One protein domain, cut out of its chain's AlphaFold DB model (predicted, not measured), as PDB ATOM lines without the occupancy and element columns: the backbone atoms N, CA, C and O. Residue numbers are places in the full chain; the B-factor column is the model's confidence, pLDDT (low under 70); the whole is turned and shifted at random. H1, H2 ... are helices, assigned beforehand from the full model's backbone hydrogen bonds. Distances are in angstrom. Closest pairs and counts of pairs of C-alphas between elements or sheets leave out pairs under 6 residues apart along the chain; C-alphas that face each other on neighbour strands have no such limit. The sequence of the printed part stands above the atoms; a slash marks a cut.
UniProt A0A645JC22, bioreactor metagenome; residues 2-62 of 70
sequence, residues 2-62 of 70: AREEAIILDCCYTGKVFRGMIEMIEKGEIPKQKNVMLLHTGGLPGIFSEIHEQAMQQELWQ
ATOM      1  N   ALA A   2       5.910  21.263  15.792       95.50
ATOM      2  CA  ALA A   2       7.178  20.737  16.334       95.50
ATOM      3  C   ALA A   2       7.039  19.616  17.384       95.50
ATOM      4  O   ALA A   2       7.712  18.599  17.279       95.50
ATOM      5  N   ARG A   3       6.143  19.780  18.367       95.69
ATOM      6  CA  ARG A   3       5.940  18.796  19.447       95.69
ATOM      7  C   ARG A   3       5.283  17.485  19.000       95.69
ATOM      8  O   ARG A   3       5.555  16.460  19.602       95.69
ATOM      9  N   GLU A   4       4.438  17.538  17.976       97.75
ATOM     10  CA  GLU A   4       3.617  16.398  17.536       97.75
ATOM     11  C   GLU A   4       4.218  15.700  16.304       97.75
ATOM     12  O   GLU A   4       4.161  14.486  16.184       97.75
ATOM     13  N   GLU A   5       4.836  16.471  15.406       97.25
ATOM     14  CA  GLU A   5       5.235  16.034  14.058       97.25
ATOM     15  C   GLU A   5       6.743  16.191  13.800       97.25
ATOM     16  O   GLU A   5       7.211  15.933  12.696       97.25
ATOM     17  N   ALA A   6       7.516  16.689  14.774       96.56
ATOM     18  CA  ALA A   6       8.947  16.996  14.632       96.56
ATOM     19  C   ALA A   6       9.306  17.962  13.473       96.56
ATOM     20  O   ALA A   6      10.461  18.048  13.061       96.56
ATOM     21  N   ILE A   7       8.336  18.739  12.975       96.56
ATOM     22  CA  ILE A   7       8.547  19.781  11.960       96.56
ATOM     23  C   ILE A   7       8.700  21.143  12.649       96.56
ATOM     24  O   ILE A   7       7.781  21.623  13.322       96.56
ATOM     25  N   ILE A   8       9.862  21.778  12.478       95.62
ATOM     26  CA  ILE A   8      10.165  23.091  13.061       95.62
ATOM     27  C   ILE A   8       9.746  24.200  12.098       95.62
ATOM     28  O   ILE A   8      10.185  24.227  10.954       95.62
ATOM     29  N   LEU A   9       8.935  25.137  12.583       95.75
ATOM     30  CA  LEU A   9       8.507  26.316  11.833       95.75
ATOM     31  C   LEU A   9       9.225  27.556  12.366       95.75
ATOM     32  O   LEU A   9       9.447  27.668  13.570       95.75
ATOM     33  N   ASP A  10       9.546  28.496  11.485       94.94
ATOM     34  CA  ASP A  10      10.169  29.762  11.870       94.94
ATOM     35  C   ASP A  10       9.147  30.783  12.400       94.94
ATOM     36  O   ASP A  10       7.962  30.761  12.053       94.94
ATOM     37  N   CYS A  11       9.620  31.715  13.230       90.50
ATOM     38  CA  CYS A  11       8.791  32.751  13.847       90.50
ATOM     39  C   CYS A  11       8.407  33.894  12.886       90.50
ATOM     40  O   CYS A  11       7.459  34.637  13.158       90.50
ATOM     41  N   CYS A  12       9.092  34.049  11.749       92.94
ATOM     42  CA  CYS A  12       8.855  35.145  10.814       92.94
ATOM     43  C   CYS A  12       7.774  34.813   9.778       92.94
ATOM     44  O   CYS A  12       6.943  35.688   9.504       92.94
ATOM     45  N   TYR A  13       7.759  33.586   9.242       95.75
ATOM     46  CA  TYR A  13       6.936  33.190   8.094       95.75
ATOM     47  C   TYR A  13       6.091  31.938   8.348       95.75
ATOM     48  O   TYR A  13       4.874  32.027   8.511       95.75
ATOM     49  N   THR A  14       6.708  30.758   8.365       97.44
ATOM     50  CA  THR A  14       6.012  29.465   8.313       97.44
ATOM     51  C   THR A  14       5.193  29.194   9.571       97.44
ATOM     52  O   THR A  14       4.092  28.649   9.469       97.44
ATOM     53  N   GLY A  15       5.637  29.670  10.739       96.44
ATOM     54  CA  GLY A  15       4.853  29.629  11.974       96.44
ATOM     55  C   GLY A  15       3.578  30.468  11.889       96.44
ATOM     56  O   GLY A  15       2.513  30.018  12.315       96.44
ATOM     57  N   LYS A  16       3.645  31.651  11.262       97.12
ATOM     58  CA  LYS A  16       2.477  32.528  11.064       97.12
ATOM     59  C   LYS A  16       1.484  31.928  10.075       97.12
ATOM     60  O   LYS A  16       0.286  31.939  10.342       97.12
ATOM     61  N   VAL A  17       1.976  31.361   8.970       97.69
ATOM     62  CA  VAL A  17       1.127  30.662   7.990       97.69
ATOM     63  C   VAL A  17       0.414  29.485   8.652       97.69
ATOM     64  O   VAL A  17      -0.797  29.341   8.504       97.69
ATOM     65  N   PHE A  18       1.135  28.676   9.436       97.94
ATOM     66  CA  PHE A  18       0.534  27.561  10.162       97.94
ATOM     67  C   PHE A  18      -0.524  28.030  11.165       97.94
ATOM     68  O   PHE A  18      -1.614  27.463  11.205       97.94
ATOM     69  N   ARG A  19      -0.248  29.094  11.932       97.94
ATOM     70  CA  ARG A  19      -1.229  29.659  12.867       97.94
ATOM     71  C   ARG A  19      -2.487  30.142  12.145       97.94
ATOM     72  O   ARG A  19      -3.581  29.783  12.566       97.94
ATOM     73  N   GLY A  20      -2.336  30.888  11.051       97.56
ATOM     74  CA  GLY A  20      -3.466  31.345  10.240       97.56
ATOM     75  C   GLY A  20      -4.292  30.183   9.683       97.56
ATOM     76  O   GLY A  20      -5.514  30.197   9.775       97.56
ATOM     77  N   MET A  21      -3.639  29.127   9.189       97.25
ATOM     78  CA  MET A  21      -4.323  27.917   8.721       97.25
ATOM     79  C   MET A  21      -5.159  27.259   9.829       97.25
ATOM     80  O   MET A  21      -6.306  26.888   9.584       97.25
ATOM     81  N   ILE A  22      -4.615  27.130  11.044       96.81
ATOM     82  CA  ILE A  22      -5.354  26.593  12.197       96.81
ATOM     83  C   ILE A  22      -6.565  27.473  12.525       96.81
ATOM     84  O   ILE A  22      -7.663  26.948  12.683       96.81
ATOM     85  N   GLU A  23      -6.405  28.798  12.537       98.31
ATOM     86  CA  GLU A  23      -7.517  29.724  12.785       98.31
ATOM     87  C   GLU A  23      -8.628  29.604  11.732       98.31
ATOM     88  O   GLU A  23      -9.808  29.620  12.078       98.31
ATOM     89  N   MET A  24      -8.276  29.443  10.453       97.81
ATOM     90  CA  MET A  24      -9.255  29.222   9.382       97.81
ATOM     91  C   MET A  24     -10.016  27.897   9.555       97.81
ATOM     92  O   MET A  24     -11.211  27.832   9.265       97.81
ATOM     93  N   ILE A  25      -9.355  26.842  10.047       96.69
ATOM     94  CA  ILE A  25      -9.999  25.558  10.373       96.69
ATOM     95  C   ILE A  25     -10.944  25.718  11.571       96.69
ATOM     96  O   ILE A  25     -12.079  25.248  11.524       96.69
ATOM     97  N   GLU A  26     -10.503  26.401  12.631       96.94
ATOM     98  CA  GLU A  26     -11.299  26.649  13.842       96.94
ATOM     99  C   GLU A  26     -12.562  27.467  13.539       96.94
ATOM    100  O   GLU A  26     -13.637  27.159  14.054       96.94
ATOM    101  N   LYS A  27     -12.456  28.464  12.651       97.94
ATOM    102  CA  LYS A  27     -13.585  29.283  12.178       97.94
ATOM    103  C   LYS A  27     -14.479  28.571  11.157       97.94
ATOM    104  O   LYS A  27     -15.549  29.079  10.830       97.94
ATOM    105  N   GLY A  28     -14.062  27.412  10.646       96.75
ATOM    106  CA  GLY A  28     -14.784  26.671   9.611       96.75
ATOM    107  C   GLY A  28     -14.690  27.279   8.207       96.75
ATOM    108  O   GLY A  28     -15.418  26.842   7.318       96.75
ATOM    109  N   GLU A  29     -13.796  28.249   7.987       98.06
ATOM    110  CA  GLU A  29     -13.479  28.788   6.656       98.06
ATOM    111  C   GLU A  29     -12.835  27.709   5.773       98.06
ATOM    112  O   GLU A  29     -13.118  27.613   4.579       98.06
ATOM    113  N   ILE A  30     -12.014  26.848   6.386       97.31
ATOM    114  CA  ILE A  30     -11.602  25.571   5.809       97.31
ATOM    115  C   ILE A  30     -12.569  24.494   6.328       97.31
ATOM    116  O   ILE A  30     -12.586  24.222   7.532       97.31
ATOM    117  N   PRO A  31     -13.373  23.853   5.458       95.31
ATOM    118  CA  PRO A  31     -14.353  22.874   5.905       95.31
ATOM    119  C   PRO A  31     -13.700  21.641   6.532       95.31
ATOM    120  O   PRO A  31     -12.668  21.150   6.066       95.31
ATOM    121  N   LYS A  32     -14.363  21.076   7.548       93.69
ATOM    122  CA  LYS A  32     -13.982  19.775   8.117       93.69
ATOM    123  C   LYS A  32     -13.916  18.706   7.018       93.69
ATOM    124  O   LYS A  32     -14.674  18.753   6.052       93.69
ATOM    125  N   GLN A  33     -13.044  17.713   7.209       93.50
ATOM    126  CA  GLN A  33     -12.873  16.564   6.301       93.50
ATOM    127  C   GLN A  33     -12.395  16.949   4.887       93.50
ATOM    128  O   GLN A  33     -12.632  16.225   3.919       93.50
ATOM    129  N   LYS A  34     -11.718  18.093   4.748       95.38
ATOM    130  CA  LYS A  34     -10.997  18.471   3.532       95.38
ATOM    131  C   LYS A  34      -9.498  18.322   3.747       95.38
ATOM    132  O   LYS A  34      -8.991  18.590   4.832       95.38
ATOM    133  N   ASN A  35      -8.801  17.909   2.693       95.94
ATOM    134  CA  ASN A  35      -7.345  17.857   2.693       95.94
ATOM    135  C   ASN A  35      -6.790  19.264   2.479       95.94
ATOM    136  O   ASN A  35      -7.248  19.987   1.593       95.94
ATOM    137  N   VAL A  36      -5.785  19.626   3.270       95.62
ATOM    138  CA  VAL A  36      -5.080  20.906   3.183       95.62
ATOM    139  C   VAL A  36      -3.594  20.613   3.040       95.62
ATOM    140  O   VAL A  36      -3.060  19.769   3.754       95.62
ATOM    141  N   MET A  37      -2.930  21.308   2.119       96.38
ATOM    142  CA  MET A  37      -1.486  21.214   1.931       96.38
ATOM    143  C   MET A  37      -0.829  22.483   2.460       96.38
ATOM    144  O   MET A  37      -0.988  23.559   1.883       96.38
ATOM    145  N   LEU A  38      -0.075  22.352   3.549       96.88
ATOM    146  CA  LEU A  38       0.793  23.415   4.038       96.88
ATOM    147  C   LEU A  38       2.126  23.358   3.284       96.88
ATOM    148  O   LEU A  38       2.858  22.376   3.398       96.88
ATOM    149  N   LEU A  39       2.463  24.413   2.543       97.38
ATOM    150  CA  LEU A  39       3.781  24.533   1.923       97.38
ATOM    151  C   LEU A  39       4.784  25.088   2.940       97.38
ATOM    152  O   LEU A  39       4.799  26.285   3.225       97.38
ATOM    153  N   HIS A  40       5.632  24.221   3.488       97.06
ATOM    154  CA  HIS A  40       6.697  24.634   4.395       97.06
ATOM    155  C   HIS A  40       7.878  25.220   3.607       97.06
ATOM    156  O   HIS A  40       8.731  24.500   3.100       97.06
ATOM    157  N   THR A  41       7.941  26.550   3.520       97.38
ATOM    158  CA  THR A  41       8.940  27.288   2.725       97.38
ATOM    159  C   THR A  41      10.315  27.446   3.399       97.38
ATOM    160  O   THR A  41      11.134  28.235   2.936       97.38
ATOM    161  N   GLY A  42      10.600  26.711   4.479       96.25
ATOM    162  CA  GLY A  42      11.852  26.817   5.241       96.25
ATOM    163  C   GLY A  42      11.828  27.897   6.331       96.25
ATOM    164  O   GLY A  42      10.849  28.012   7.058       96.25
ATOM    165  N   GLY A  43      12.932  28.641   6.478       95.12
ATOM    166  CA  GLY A  43      13.098  29.698   7.493       95.12
ATOM    167  C   GLY A  43      13.832  29.272   8.772       95.12
ATOM    168  O   GLY A  43      14.213  30.127   9.565       95.12
ATOM    169  N   LEU A  44      14.107  27.972   8.940       93.25
ATOM    170  CA  LEU A  44      14.766  27.409  10.126       93.25
ATOM    171  C   LEU A  44      16.071  28.125  10.538       93.25
ATOM    172  O   LEU A  44      16.205  28.417  11.725       93.25
ATOM    173  N   PRO A  45      17.007  28.480   9.629       92.75
ATOM    174  CA  PRO A  45      18.230  29.178  10.033       92.75
ATOM    175  C   PRO A  45      17.969  30.520  10.728       92.75
ATOM    176  O   PRO A  45      18.757  30.938  11.567       92.75
ATOM    177  N   GLY A  46      16.845  31.178  10.419       91.25
ATOM    178  CA  GLY A  46      16.470  32.452  11.025       91.25
ATOM    179  C   GLY A  46      16.174  32.355  12.521       91.25
ATOM    180  O   GLY A  46      16.309  33.358  13.209       91.25
ATOM    181  N   ILE A  47      15.819  31.172  13.036       90.19
ATOM    182  CA  ILE A  47      15.600  30.936  14.473       90.19
ATOM    183  C   ILE A  47      16.901  31.129  15.265       90.19
ATOM    184  O   ILE A  47      16.867  31.620  16.386       90.19
ATOM    185  N   PHE A  48      18.042  30.798  14.659       89.69
ATOM    186  CA  PHE A  48      19.370  30.894  15.269       89.69
ATOM    187  C   PHE A  48      20.089  32.204  14.918       89.69
ATOM    188  O   PHE A  48      21.312  32.286  14.994       89.69
ATOM    189  N   SER A  49      19.357  33.230  14.469       91.81
ATOM    190  CA  SER A  49      19.932  34.571  14.388       91.81
ATOM    191  C   SER A  49      20.068  35.144  15.794       91.81
ATOM    192  O   SER A  49      19.216  34.894  16.642       91.81
ATOM    193  N   GLU A  50      21.091  35.965  16.022       90.69
ATOM    194  CA  GLU A  50      21.376  36.545  17.341       90.69
ATOM    195  C   GLU A  50      20.135  37.193  17.984       90.69
ATOM    196  O   GLU A  50      19.816  36.929  19.138       90.69
ATOM    197  N   ILE A  51      19.378  37.979  17.210       91.75
ATOM    198  CA  ILE A  51      18.186  38.684  17.702       91.75
ATOM    199  C   ILE A  51      17.083  37.702  18.119       91.75
ATOM    200  O   ILE A  51      16.473  37.871  19.176       91.75
ATOM    201  N   HIS A  52      16.788  36.692  17.293       91.19
ATOM    202  CA  HIS A  52      15.720  35.742  17.605       91.19
ATOM    203  C   HIS A  52      16.132  34.785  18.719       91.19
ATOM    204  O   HIS A  52      15.315  34.492  19.590       91.19
ATOM    205  N   GLU A  53      17.386  34.338  18.723       88.38
ATOM    206  CA  GLU A  53      17.944  33.512  19.783       88.38
ATOM    207  C   GLU A  53      17.853  34.230  21.128       88.38
ATOM    208  O   GLU A  53      17.246  33.692  22.050       88.38
ATOM    209  N   GLN A  54      18.366  35.459  21.230       89.00
ATOM    210  CA  GLN A  54      18.312  36.243  22.466       89.00
ATOM    211  C   GLN A  54      16.871  36.452  22.943       89.00
ATOM    212  O   GLN A  54      16.584  36.251  24.123       89.00
ATOM    213  N   ALA A  55      15.946  36.789  22.037       90.19
ATOM    214  CA  ALA A  55      14.537  36.965  22.382       90.19
ATOM    215  C   ALA A  55      13.899  35.670  22.923       90.19
ATOM    216  O   ALA A  55      13.226  35.698  23.953       90.19
ATOM    217  N   MET A  56      14.138  34.524  22.276       88.56
ATOM    218  CA  MET A  56      13.607  33.238  22.741       88.56
ATOM    219  C   MET A  56      14.270  32.772  24.035       88.56
ATOM    220  O   MET A  56      13.590  32.226  24.900       88.56
ATOM    221  N   GLN A  57      15.581  32.981  24.192       87.81
ATOM    222  CA  GLN A  57      16.285  32.667  25.431       87.81
ATOM    223  C   GLN A  57      15.749  33.507  26.592       87.81
ATOM    224  O   GLN A  57      15.488  32.963  27.663       87.81
ATOM    225  N   GLN A  58      15.502  34.799  26.365       88.38
ATOM    226  CA  GLN A  58      14.864  35.656  27.353       88.38
ATOM    227  C   GLN A  58      13.442  35.190  27.671       88.38
ATOM    228  O   GLN A  58      13.054  35.235  28.824       88.38
ATOM    229  N   GLU A  59      12.640  34.738  26.710       88.12
ATOM    230  CA  GLU A  59      11.276  34.282  27.008       88.12
ATOM    231  C   GLU A  59      11.256  32.943  27.765       88.12
ATOM    232  O   GLU A  59      10.522  32.789  28.741       88.12
ATOM    233  N   LEU A  60      12.073  31.981  27.328       86.75
ATOM    234  CA  LEU A  60      12.002  30.580  27.753       86.75
ATOM    235  C   LEU A  60      12.951  30.226  28.909       86.75
ATOM    236  O   LEU A  60      12.695  29.265  29.634       86.75
ATOM    237  N   TRP A  61      14.043  30.977  29.084       85.44
ATOM    238  CA  TRP A  61      15.127  30.691  30.032       85.44
ATOM    239  C   TRP A  61      15.526  31.922  30.866       85.44
ATOM    240  O   TRP A  61      16.704  32.086  31.176       85.44
ATOM    241  N   GLN A  62      14.561  32.758  31.275       74.62
ATOM    242  CA  GLN A  62      14.776  33.994  32.067       74.62
ATOM    243  C   GLN A  62      15.814  33.854  33.195       74.62
ATOM    244  O   GLN A  62      16.634  34.749  33.382       74.62
TER     245      GLN A  62
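What this domain is: This is residues 2 to 62 of the 70 residues of a protein of bioreactor metagenome (UniProt A0A645JC22). Four helices are strung out along an open, elongated chain: short H1 lies off to one side of the long helix H2, residues 27 to 43 fold back along H2, and H3 and H4 stand at one end of the long axis, where residues 57 to 62 stick out. The printed part has 61 residues, with H1 to H4 in chain order and no named strand, all helix in class. It is loose, with a radius of gyration of the C-alphas of 14.1 A and spans of 40 by 23 by 19 A.

How they stand to each other: H1, residues 2 to 5, is apart from H2, residues 14 to 26. H2 is apart from H3, residues 44 to 48. H3 is close to but not clearly touching H4, residues 50 to 60; their closest C-alphas, of Ile 47 and Glu 53, are 6.4 A apart. H1 is apart from H3 and H4, and H2 from H4. Every O i to N i+4 pair is within hydrogen-bond range in H2 and H4, but 0 of 1 in H3, where 2 of 2 O i to N i+3 pairs are; H1 is too short for an i+4 pair.

Where its parts are: H1 begins at C-alpha 2 (7.178, 20.737, 16.334) and is 5.6 A long from first to last C-alpha. H2 measures 18.4 A, H3 7.7 A and H4 15.2 A, ending at C-alpha 60 (12.002, 30.580, 27.753).

The domain as a whole: The C-alphas farthest apart, of Gln 33 and Gln 62, are 41.6 A apart. The link from H2 to H3 is long, with 17 residues. The printed part has no cut, and no printed residue is under 70 in pLDDT.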